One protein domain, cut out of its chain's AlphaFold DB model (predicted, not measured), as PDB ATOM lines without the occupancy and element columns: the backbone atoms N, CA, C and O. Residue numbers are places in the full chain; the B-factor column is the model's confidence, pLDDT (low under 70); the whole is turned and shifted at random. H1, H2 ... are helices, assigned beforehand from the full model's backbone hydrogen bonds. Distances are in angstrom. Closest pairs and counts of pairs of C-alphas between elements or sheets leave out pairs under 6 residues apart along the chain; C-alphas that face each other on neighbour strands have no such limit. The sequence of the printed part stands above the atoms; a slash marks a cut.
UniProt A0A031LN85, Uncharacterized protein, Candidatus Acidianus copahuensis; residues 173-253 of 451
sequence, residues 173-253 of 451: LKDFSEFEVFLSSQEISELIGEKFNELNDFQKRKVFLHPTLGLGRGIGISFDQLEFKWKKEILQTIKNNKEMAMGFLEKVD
ATOM      1  N   LEU A 173     -51.393  25.744   0.664       96.19
ATOM      2  CA  LEU A 173     -51.174  24.334   0.294       96.19
ATOM      3  C   LEU A 173     -50.072  23.633   1.111       96.19
ATOM      4  O   LEU A 173     -50.155  22.428   1.346       96.19
ATOM      5  N   LYS A 174     -49.080  24.361   1.639       96.06
ATOM      6  CA  LYS A 174     -48.085  23.786   2.570       96.06
ATOM      7  C   LYS A 174     -48.676  23.190   3.846       96.06
ATOM      8  O   LYS A 174     -48.028  22.352   4.467       96.06
ATOM      9  N   ASP A 175     -49.861  23.638   4.253       95.38
ATOM     10  CA  ASP A 175     -50.516  23.183   5.479       95.38
ATOM     11  C   ASP A 175     -51.377  21.919   5.231       95.38
ATOM     12  O   ASP A 175     -51.883  21.316   6.179       95.38
ATOM     13  N   PHE A 176     -51.522  21.477   3.973       94.38
ATOM     14  CA  PHE A 176     -52.374  20.357   3.572       94.38
ATOM     15  C   PHE A 176     -51.602  19.309   2.750       94.38
ATOM     16  O   PHE A 176     -51.103  19.580   1.660       94.38
ATOM     17  N   SER A 177     -51.488  18.084   3.267       90.38
ATOM     18  CA  SER A 177     -50.643  17.030   2.682       90.38
ATOM     19  C   SER A 177     -51.351  16.089   1.702       90.38
ATOM     20  O   SER A 177     -50.669  15.345   1.001       90.38
ATOM     21  N   GLU A 178     -52.683  16.096   1.643       89.31
ATOM     22  CA  GLU A 178     -53.485  15.063   0.962       89.31
ATOM     23  C   GLU A 178     -54.030  15.507  -0.407       89.31
ATOM     24  O   GLU A 178     -55.096  15.076  -0.838       89.31
ATOM     25  N   PHE A 179     -53.321  16.388  -1.120       86.12
ATOM     26  CA  PHE A 179     -53.814  16.917  -2.402       86.12
ATOM     27  C   PHE A 179     -53.701  15.926  -3.571       86.12
ATOM     28  O   PHE A 179     -54.313  16.147  -4.612       86.12
ATOM     29  N   GLU A 180     -52.946  14.831  -3.421       85.75
ATOM     30  CA  GLU A 180     -52.751  13.816  -4.474       85.75
ATOM     31  C   GLU A 180     -54.077  13.220  -4.960       85.75
ATOM     32  O   GLU A 180     -54.237  12.935  -6.146       85.75
ATOM     33  N   VAL A 181     -55.057  13.107  -4.058       85.75
ATOM     34  CA  VAL A 181     -56.400  12.591  -4.358       85.75
ATOM     35  C   VAL A 181     -57.112  13.444  -5.421       85.75
ATOM     36  O   VAL A 181     -57.966  12.936  -6.149       85.75
ATOM     37  N   PHE A 182     -56.732  14.716  -5.572       87.62
ATOM     38  CA  PHE A 182     -57.374  15.649  -6.500       87.62
ATOM     39  C   PHE A 182     -56.711  15.759  -7.861       87.62
ATOM     40  O   PHE A 182     -57.294  16.364  -8.759       87.62
ATOM     41  N   LEU A 183     -55.536  15.156  -8.049       85.56
ATOM     42  CA  LEU A 183     -54.783  15.281  -9.302       85.56
ATOM     43  C   LEU A 183     -55.479  14.586 -10.489       85.56
ATOM     44  O   LEU A 183     -55.066  14.748 -11.630       85.56
ATOM     45  N   SER A 184     -56.569  13.852 -10.242       86.62
ATOM     46  CA  SER A 184     -57.454  13.317 -11.286       86.62
ATOM     47  C   SER A 184     -58.429  14.353 -11.871       86.62
ATOM     48  O   SER A 184     -58.920  14.163 -12.982       86.62
ATOM     49  N   SER A 185     -58.711  15.448 -11.158       93.88
ATOM     50  CA  SER A 185     -59.570  16.536 -11.639       93.88
ATOM     51  C   SER A 185     -58.730  17.596 -12.344       93.88
ATOM     52  O   SER A 185     -57.774  18.116 -11.766       93.88
ATOM     53  N   GLN A 186     -59.088  17.944 -13.584       95.12
ATOM     54  CA  GLN A 186     -58.359  18.957 -14.356       95.12
ATOM     55  C   GLN A 186     -58.418  20.340 -13.695       95.12
ATOM     56  O   GLN A 186     -57.376  20.959 -13.518       95.12
ATOM     57  N   GLU A 187     -59.603  20.787 -13.276       95.56
ATOM     58  CA  GLU A 187     -59.804  22.106 -12.652       95.56
ATOM     59  C   GLU A 187     -59.036  22.240 -11.333       95.56
ATOM     60  O   GLU A 187     -58.409  23.261 -11.062       95.56
ATOM     61  N   ILE A 188     -59.037  21.181 -10.517       95.31
ATOM     62  CA  ILE A 188     -58.309  21.195  -9.245       95.31
ATOM     63  C   ILE A 188     -56.799  21.097  -9.484       95.31
ATOM     64  O   ILE A 188     -56.025  21.758  -8.794       95.31
ATOM     65  N   SER A 189     -56.363  20.308 -10.470       96.62
ATOM     66  CA  SER A 189     -54.947  20.242 -10.846       96.62
ATOM     67  C   SER A 189     -54.431  21.595 -11.337       96.62
ATOM     68  O   SER A 189     -53.311  21.969 -10.999       96.62
ATOM     69  N   GLU A 190     -55.246  22.342 -12.091       97.75
ATOM     70  CA  GLU A 190     -54.948  23.717 -12.511       97.75
ATOM     71  C   GLU A 190     -54.786  24.636 -11.302       97.75
ATOM     72  O   GLU A 190     -53.730  25.241 -11.148       97.75
ATOM     73  N   LEU A 191     -55.724  24.621 -10.354       97.56
ATOM     74  CA  LEU A 191     -55.602  25.396  -9.115       97.56
ATOM     75  C   LEU A 191     -54.343  25.042  -8.293       97.56
ATOM     76  O   LEU A 191     -53.669  25.927  -7.763       97.56
ATOM     77  N   ILE A 192     -53.995  23.754  -8.190       97.25
ATOM     78  CA  ILE A 192     -52.754  23.312  -7.527       97.25
ATOM     79  C   ILE A 192     -51.525  23.846  -8.274       97.25
ATOM     80  O   ILE A 192     -50.557  24.260  -7.636       97.25
ATOM     81  N   GLY A 193     -51.562  23.845  -9.608       97.75
ATOM     82  CA  GLY A 193     -50.509  24.405 -10.447       97.75
ATOM     83  C   GLY A 193     -50.338  25.913 -10.254       97.75
ATOM     84  O   GLY A 193     -49.211  26.362 -10.094       97.75
ATOM     85  N   GLU A 194     -51.430  26.679 -10.187       97.88
ATOM     86  CA  GLU A 194     -51.386  28.130  -9.932       97.88
ATOM     87  C   GLU A 194     -50.755  28.447  -8.569       97.88
ATOM     88  O   GLU A 194     -50.002  29.408  -8.409       97.88
ATOM     89  N   LYS A 195     -51.025  27.598  -7.573       97.75
ATOM     90  CA  LYS A 195     -50.509  27.730  -6.205       97.75
ATOM     91  C   LYS A 195     -49.239  26.908  -5.970       97.75
ATOM     92  O   LYS A 195     -48.862  26.670  -4.819       97.75
ATOM     93  N   PHE A 196     -48.531  26.498  -7.026       97.81
ATOM     94  CA  PHE A 196     -47.372  25.604  -6.924       97.81
ATOM     95  C   PHE A 196     -46.263  26.159  -6.016       97.81
ATOM     96  O   PHE A 196     -45.587  25.404  -5.314       97.81
ATOM     97  N   ASN A 197     -46.095  27.482  -5.967       97.69
ATOM     98  CA  ASN A 197     -45.128  28.145  -5.089       97.69
ATOM     99  C   ASN A 197     -45.421  27.993  -3.591       97.69
ATOM    100  O   ASN A 197     -44.498  28.093  -2.783       97.69
ATOM    101  N   GLU A 198     -46.667  27.721  -3.206       97.19
ATOM    102  CA  GLU A 198     -47.027  27.497  -1.806       97.19
ATOM    103  C   GLU A 198     -46.606  26.120  -1.293       97.19
ATOM    104  O   GLU A 198     -46.551  25.922  -0.081       97.19
ATOM    105  N   LEU A 199     -46.329  25.172  -2.190       96.94
ATOM    106  CA  LEU A 199     -45.940  23.811  -1.845       96.94
ATOM    107  C   LEU A 199     -44.495  23.763  -1.332       96.94
ATOM    108  O   LEU A 199     -43.600  24.441  -1.845       96.94
ATOM    109  N   ASN A 200     -44.237  22.893  -0.356       96.44
ATOM    110  CA  ASN A 200     -42.864  22.567   0.033       96.44
ATOM    111  C   ASN A 200     -42.194  21.625  -0.992       96.44
ATOM    112  O   ASN A 200     -42.863  21.004  -1.819       96.44
ATOM    113  N   ASP A 201     -40.867  21.484  -0.926       96.88
ATOM    114  CA  ASP A 201     -40.086  20.677  -1.878       96.88
ATOM    115  C   ASP A 201     -40.576  19.224  -2.013       96.88
ATOM    116  O   ASP A 201     -40.552  18.655  -3.105       96.88
ATOM    117  N   PHE A 202     -41.037  18.618  -0.918       96.00
ATOM    118  CA  PHE A 202     -41.557  17.252  -0.928       96.00
ATOM    119  C   PHE A 202     -42.902  17.167  -1.658       96.00
ATOM    120  O   PHE A 202     -43.101  16.291  -2.498       96.00
ATOM    121  N   GLN A 203     -43.805  18.110  -1.388       96.06
ATOM    122  CA  GLN A 203     -45.102  18.203  -2.054       96.06
ATOM    123  C   GLN A 203     -44.954  18.487  -3.556       96.06
ATOM    124  O   GLN A 203     -45.606  17.830  -4.362       96.06
ATOM    125  N   LYS A 204     -44.052  19.393  -3.950       97.12
ATOM    126  CA  LYS A 204     -43.769  19.697  -5.365       97.12
ATOM    127  C   LYS A 204     -43.341  18.451  -6.145       97.12
ATOM    128  O   LYS A 204     -43.859  18.184  -7.225       97.12
ATOM    129  N   ARG A 205     -42.455  17.635  -5.563       95.75
ATOM    130  CA  ARG A 205     -42.027  16.361  -6.166       95.75
ATOM    131  C   ARG A 205     -43.173  15.365  -6.311       95.75
ATOM    132  O   ARG A 205     -43.238  14.678  -7.322       95.75
ATOM    133  N   LYS A 206     -44.072  15.300  -5.324       95.00
ATOM    134  CA  LYS A 206     -45.268  14.447  -5.379       95.00
ATOM    135  C   LYS A 206     -46.226  14.863  -6.489       95.00
ATOM    136  O   LYS A 206     -46.685  14.009  -7.236       95.00
ATOM    137  N   VAL A 207     -46.464  16.166  -6.653       95.19
ATOM    138  CA  VAL A 207     -47.286  16.700  -7.750       95.19
ATOM    139  C   VAL A 207     -46.750  16.250  -9.118       95.19
ATOM    140  O   VAL A 207     -47.526  15.820  -9.967       95.19
ATOM    141  N   PHE A 208     -45.428  16.245  -9.318       94.81
ATOM    142  CA  PHE A 208     -44.819  15.780 -10.573       94.81
ATOM    143  C   PHE A 208     -44.926  14.276 -10.844       94.81
ATOM    144  O   PHE A 208     -44.623  13.851 -11.958       94.81
ATOM    145  N   LEU A 209     -45.385  13.462  -9.888       95.06
ATOM    146  CA  LEU A 209     -45.712  12.055 -10.150       95.06
ATOM    147  C   LEU A 209     -47.027  11.899 -10.928       95.06
ATOM    148  O   LEU A 209     -47.258  10.849 -11.524       95.06
ATOM    149  N   HIS A 210     -47.863  12.943 -10.962       95.81
ATOM    150  CA  HIS A 210     -49.151  12.958 -11.655       95.81
ATOM    151  C   HIS A 210     -49.249  14.158 -12.611       95.81
ATOM    152  O   HIS A 210     -50.063  15.060 -12.408       95.81
ATOM    153  N   PRO A 211     -48.403  14.207 -13.651       96.06
ATOM    154  CA  PRO A 211     -48.436  15.277 -14.639       96.06
ATOM    155  C   PRO A 211     -49.732  15.208 -15.462       96.06
ATOM    156  O   PRO A 211     -49.950  14.246 -16.196       96.06
ATOM    157  N   THR A 212     -50.578  16.231 -15.349       96.94
ATOM    158  CA  THR A 212     -51.852  16.348 -16.080       96.94
ATOM    159  C   THR A 212     -51.924  17.641 -16.881       96.94
ATOM    160  O   THR A 212     -51.147  18.575 -16.655       96.94
ATOM    161  N   LEU A 213     -52.896  17.725 -17.795       97.75
ATOM    162  CA  LEU A 213     -53.181  18.944 -18.554       97.75
ATOM    163  C   LEU A 213     -53.453  20.139 -17.628       97.75
ATOM    164  O   LEU A 213     -52.877  21.210 -17.814       97.75
ATOM    165  N   GLY A 214     -54.315  19.935 -16.625       97.44
ATOM    166  CA  GLY A 214     -54.700  20.967 -15.663       97.44
ATOM    167  C   GLY A 214     -53.495  21.485 -14.888       97.44
ATOM    168  O   GLY A 214     -53.244  22.685 -14.875       97.44
ATOM    169  N   LEU A 215     -52.670  20.583 -14.347       97.94
ATOM    170  CA  LEU A 215     -51.446  20.976 -13.649       97.94
ATOM    171  C   LEU A 215     -50.521  21.817 -14.539       97.94
ATOM    172  O   LEU A 215     -49.985  22.829 -14.087       97.94
ATOM    173  N   GLY A 216     -50.354  21.413 -15.802       98.38
ATOM    174  CA  GLY A 216     -49.591  22.173 -16.788       98.38
ATOM    175  C   GLY A 216     -50.107  23.604 -16.929       98.38
ATOM    176  O   GLY A 216     -49.315  24.540 -16.837       98.38
ATOM    177  N   ARG A 217     -51.426  23.778 -17.089       98.50
ATOM    178  CA  ARG A 217     -52.071  25.098 -17.198       98.50
ATOM    179  C   ARG A 217     -51.777  25.979 -15.996       98.50
ATOM    180  O   ARG A 217     -51.281  27.089 -16.172       98.50
ATOM    181  N   GLY A 218     -52.011  25.458 -14.796       98.19
ATOM    182  CA  GLY A 218     -51.808  26.214 -13.567       98.19
ATOM    183  C   GLY A 218     -50.358  26.644 -13.376       98.19
ATOM    184  O   GLY A 218     -50.080  27.808 -13.108       98.19
ATOM    185  N   ILE A 219     -49.418  25.721 -13.602       98.50
ATOM    186  CA  ILE A 219     -47.985  26.034 -13.538       98.50
ATOM    187  C   ILE A 219     -47.597  27.066 -14.597       98.50
ATOM    188  O   ILE A 219     -46.748  27.908 -14.323       98.50
ATOM    189  N   GLY A 220     -48.197  27.010 -15.792       98.44
ATOM    190  CA  GLY A 220     -48.005  28.019 -16.830       98.44
ATOM    191  C   GLY A 220     -48.368  29.420 -16.332       98.44
ATOM    192  O   GLY A 220     -47.573  30.341 -16.499       98.44
ATOM    193  N   ILE A 221     -49.512  29.559 -15.653       98.06
ATOM    194  CA  ILE A 221     -49.991  30.836 -15.093       98.06
ATOM    195  C   ILE A 221     -49.005  31.408 -14.068       98.06
ATOM    196  O   ILE A 221     -48.734  32.603 -14.093       98.06
ATOM    197  N   SER A 222     -48.457  30.575 -13.179       98.06
ATOM    198  CA  SER A 222     -47.570  31.025 -12.096       98.06
ATOM    199  C   SER A 222     -46.075  30.900 -12.417       98.06
ATOM    200  O   SER A 222     -45.250  30.967 -11.501       98.06
ATOM    201  N   PHE A 223     -45.701  30.601 -13.668       98.38
ATOM    202  CA  PHE A 223     -44.340  30.165 -14.006       98.38
ATOM    203  C   PHE A 223     -43.292  31.238 -13.707       98.38
ATOM    204  O   PHE A 223     -42.214  30.927 -13.199       98.38
ATOM    205  N   ASP A 224     -43.604  32.497 -13.998       97.81
ATOM    206  CA  ASP A 224     -42.747  33.666 -13.797       97.81
ATOM    207  C   ASP A 224     -42.281  33.816 -12.338       97.81
ATOM    208  O   ASP A 224     -41.100  34.090 -12.102       97.81
ATOM    209  N   GLN A 225     -43.163  33.520 -11.383       97.88
ATOM    210  CA  GLN A 225     -42.934  33.607  -9.939       97.88
ATOM    211  C   GLN A 225     -42.113  32.442  -9.375       97.88
ATOM    212  O   GLN A 225     -41.735  32.468  -8.202       97.88
ATOM    213  N   LEU A 226     -41.874  31.379 -10.146       97.94
ATOM    214  CA  LEU A 226     -41.158  30.208  -9.647       97.94
ATOM    215  C   LEU A 226     -39.658  30.481  -9.511       97.94
ATOM    216  O   LEU A 226     -39.026  31.121 -10.359       97.94
ATOM    217  N   GLU A 227     -39.047  29.895  -8.484       97.75
ATOM    218  CA  GLU A 227     -37.592  29.871  -8.367       97.75
ATOM    219  C   GLU A 227     -36.952  29.145  -9.560       97.75
ATOM    220  O   GLU A 227     -37.475  28.154 -10.080       97.75
ATOM    221  N   PHE A 228     -35.754  29.583  -9.951       97.62
ATOM    222  CA  PHE A 228     -35.031  29.051 -11.109       97.62
ATOM    223  C   PHE A 228     -34.842  27.523 -11.084       97.62
ATOM    224  O   PHE A 228     -34.940  26.866 -12.124       97.62
ATOM    225  N   LYS A 229     -34.610  26.942  -9.897       97.88
ATOM    226  CA  LYS A 229     -34.534  25.485  -9.698       97.88
ATOM    227  C   LYS A 229     -35.812  24.797 -10.190       97.88
ATOM    228  O   LYS A 229     -35.735  23.865 -10.984       97.88
ATOM    229  N   TRP A 230     -36.975  25.289  -9.762       98.25
ATOM    230  CA  TRP A 230     -38.270  24.709 -10.112       98.25
ATOM    231  C   TRP A 230     -38.636  24.943 -11.574       98.25
ATOM    232  O   TRP A 230     -39.124  24.015 -12.213       98.25
ATOM    233  N   LYS A 231     -38.301  26.111 -12.143       98.44
ATOM    234  CA  LYS A 231     -38.443  26.358 -13.590       98.44
ATOM    235  C   LYS A 231     -37.739  25.271 -14.409       98.44
ATOM    236  O   LYS A 231     -38.341  24.684 -15.302       98.44
ATOM    237  N   LYS A 232     -36.493  24.927 -14.061       98.12
ATOM    238  CA  LYS A 232     -35.744  23.847 -14.730       98.12
ATOM    239  C   LYS A 232     -36.390  22.471 -14.571       98.12
ATOM    240  O   LYS A 232     -36.481  21.737 -15.553       98.12
ATOM    241  N   GLU A 233     -36.824  22.113 -13.363       98.06
ATOM    242  CA  GLU A 233     -37.474  20.817 -13.109       98.06
ATOM    243  C   GLU A 233     -38.795  20.674 -13.888       98.06
ATOM    244  O   GLU A 233     -39.060  19.617 -14.466       98.06
ATOM    245  N   ILE A 234     -39.580  21.750 -13.993       98.31
ATOM    246  CA  ILE A 234     -40.816  21.786 -14.791       98.31
ATOM    247  C   ILE A 234     -40.508  21.562 -16.263       98.31
ATOM    248  O   ILE A 234     -41.117  20.693 -16.883       98.31
ATOM    249  N   LEU A 235     -39.530  22.288 -16.811       98.25
ATOM    250  CA  LEU A 235     -39.135  22.150 -18.214       98.25
ATOM    251  C   LEU A 235     -38.660  20.727 -18.536       98.25
ATOM    252  O   LEU A 235     -39.001  20.174 -19.582       98.25
ATOM    253  N   GLN A 236     -37.926  20.098 -17.616       97.69
ATOM    254  CA  GLN A 236     -37.517  18.702 -17.753       97.69
ATOM    255  C   GLN A 236     -38.709  17.732 -17.679       97.69
ATOM    256  O   GLN A 236     -38.716  16.714 -18.374       97.69
ATOM    257  N   THR A 237     -39.718  18.041 -16.865       97.75
ATOM    258  CA  THR A 237     -40.935  17.227 -16.737       97.75
ATOM    259  C   THR A 237     -41.785  17.309 -18.003       97.75
ATOM    260  O   THR A 237     -42.094  16.273 -18.593       97.75
ATOM    261  N   ILE A 238     -42.086  18.516 -18.497       98.00
ATOM    262  CA  ILE A 238     -42.903  18.696 -19.710       98.00
ATOM    263  C   ILE A 238     -42.213  18.137 -20.961       98.00
ATOM    264  O   ILE A 238     -42.882  17.648 -21.865       98.00
ATOM    265  N   LYS A 239     -40.872  18.101 -20.997       97.88
ATOM    266  CA  LYS A 239     -40.116  17.451 -22.080       97.88
ATOM    267  C   LYS A 239     -40.465  15.967 -22.239       97.88
ATOM    268  O   LYS A 239     -40.373  15.442 -23.344       97.88
ATOM    269  N   ASN A 240     -40.860  15.305 -21.151       97.56
ATOM    270  CA  ASN A 240     -41.185  13.878 -21.125       97.56
ATOM    271  C   ASN A 240     -42.688  13.603 -20.949       97.56
ATOM    272  O   ASN A 240     -43.095  12.443 -20.948       97.56
ATOM    273  N   ASN A 241     -43.519  14.639 -20.802       98.19
ATOM    274  CA  ASN A 241     -44.958  14.499 -20.621       98.19
ATOM    275  C   ASN A 241     -45.730  15.481 -21.510       98.19
ATOM    276  O   ASN A 241     -45.852  16.666 -21.202       98.19
ATOM    277  N   LYS A 242     -46.285  14.956 -22.610       98.06
ATOM    278  CA  LYS A 242     -47.017  15.743 -23.611       98.06
ATOM    279  C   LYS A 242     -48.259  16.434 -23.041       98.06
ATOM    280  O   LYS A 242     -48.549  17.561 -23.431       98.06
ATOM    281  N   GLU A 243     -48.994  15.776 -22.148       98.00
ATOM    282  CA  GLU A 243     -50.248  16.311 -21.609       98.00
ATOM    283  C   GLU A 243     -49.998  17.565 -20.758       98.00
ATOM    284  O   GLU A 243     -50.581  18.621 -21.006       98.00
ATOM    285  N   MET A 244     -49.052  17.480 -19.822       98.19
ATOM    286  CA  MET A 244     -48.616  18.614 -19.012       98.19
ATOM    287  C   MET A 244     -47.954  19.701 -19.868       98.19
ATOM    288  O   MET A 244     -48.204  20.882 -19.639       98.19
ATOM    289  N   ALA A 245     -47.160  19.329 -20.882       98.56
ATOM    290  CA  ALA A 245     -46.572  20.287 -21.821       98.56
ATOM    291  C   ALA A 245     -47.638  21.099 -22.557       98.56
ATOM    292  O   ALA A 245     -47.514  22.314 -22.671       98.56
ATOM    293  N   MET A 246     -48.701  20.444 -23.026       98.56
ATOM    294  CA  MET A 246     -49.796  21.113 -23.722       98.56
ATOM    295  C   MET A 246     -50.473  22.156 -22.828       98.56
ATOM    296  O   MET A 246     -50.676  23.286 -23.263       98.56
ATOM    297  N   GLY A 247     -50.762  21.806 -21.572       98.44
ATOM    298  CA  GLY A 247     -51.373  22.736 -20.619       98.44
ATOM    299  C   GLY A 247     -50.450  23.900 -20.278       98.44
ATOM    300  O   GLY A 247     -50.878  25.051 -20.272       98.44
ATOM    301  N   PHE A 248     -49.168  23.603 -20.065       98.69
ATOM    302  CA  PHE A 248     -48.143  24.602 -19.778       98.69
ATOM    303  C   PHE A 248     -48.001  25.621 -20.909       98.69
ATOM    304  O   PHE A 248     -48.137  26.820 -20.673       98.69
ATOM    305  N   LEU A 249     -47.795  25.154 -22.143       98.62
ATOM    306  CA  LEU A 249     -47.607  26.018 -23.312       98.62
ATOM    307  C   LEU A 249     -48.873  26.810 -23.666       98.62
ATOM    308  O   LEU A 249     -48.776  27.864 -24.285       98.62
ATOM    309  N   GLU A 250     -50.058  26.328 -23.280       98.19
ATOM    310  CA  GLU A 250     -51.313  27.052 -23.481       98.19
ATOM    311  C   GLU A 250     -51.412  28.308 -22.603       98.19
ATOM    312  O   GLU A 250     -51.969  29.312 -23.051       98.19
ATOM    313  N   LYS A 251     -50.889  28.267 -21.372       97.94
ATOM    314  CA  LYS A 251     -51.126  29.314 -20.364       97.94
ATOM    315  C   LYS A 251     -49.912  30.145 -19.988       97.94
ATOM    316  O   LYS A 251     -50.105  31.236 -19.460       97.94
ATOM    317  N   VAL A 252     -48.703  29.650 -20.231       98.31
ATOM    318  CA  VAL A 252     -47.483  30.370 -19.863       98.31
ATOM    319  C   VAL A 252     -47.406  31.726 -20.559       98.31
ATOM    320  O   VAL A 252     -47.741  31.843 -21.739       98.31
ATOM    321  N   ASP A 253     -46.978  32.753 -19.822       97.81
ATOM    322  CA  ASP A 253     -46.626  34.049 -20.403       97.81
ATOM    323  C   ASP A 253     -45.331  33.884 -21.217       97.81
ATOM    324  O   ASP A 253     -44.297  33.537 -20.629       97.81
TER     325      ASP A 253
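This is residues 173 to 253 of the 451 residues of an uncharacterized protein of Candidatus Acidianus copahuensis (UniProt A0A031LN85). Three short helices, H2, H4 and H6, stand side by side in a fanned row with H4 in the middle, and H3 and the longest helix, H5, lie over one side of that row. H5 folds back into H6 at a corner, while the little H1 sits at the H2 end, close to H2 and H3. The printed part has 81 residues, with six named helices in the order H1 to H6 and no named strand; the class is all helix. It is compact, with a radius of gyration of the C-alphas of 11.0 A, and rounded, spanning 28 by 26 by 20 A.

H1, residues 179 to 182, is close to but not clearly touching H2, residues 186 to 194; their closest C-alphas, of Phe 182 and Ile 188, are 6.3 A apart. H3, residues 201 to 207, is near H2, with 5 pairs of C-alphas within 10 A. H2 and H4, residues 213 to 221, touch at a shallow tilt of 28 degrees, the same way, closest at the C-alphas of Gly 193 and Gly 218, 3.8 A. H4 touches H6, residues 242 to 251, the same way at a steep tilt of 35.2 degrees, only just past shallow; the closest C-alphas, of Gly 216 and Phe 248, are 4.1 A apart. H5, residues 228 to 240, touches H6 only at the corner, with residues 238 to 239 alone, opposite ways at a steep tilt of 51 degrees; the closest C-alphas are those of Ile 238 and Ala 245, 4.5 A. H3 and H5 are apart. In H2, H3, H4 and H6 every O i to N i+4 pair is within hydrogen-bond range, in H5 8 of 9 are, and H1 is too short for such a pair.

H1 begins at C-alpha 179, (-53.814, 16.917, -2.402), and is 5.6 A long from first to last C-alpha. H2 measures 12.3 A, H3 10.1 A, H4 12.8 A, H5 19.2 A and H6 14.5 A. H6 ends at C-alpha 251, (-51.126, 29.314, -20.364).

The two C-alphas farthest apart, of Asp 175 and Lys 242, are 30.2 A apart. The printed part has no cut and no long link. No printed residue is under pLDDT 70 in this predicted model.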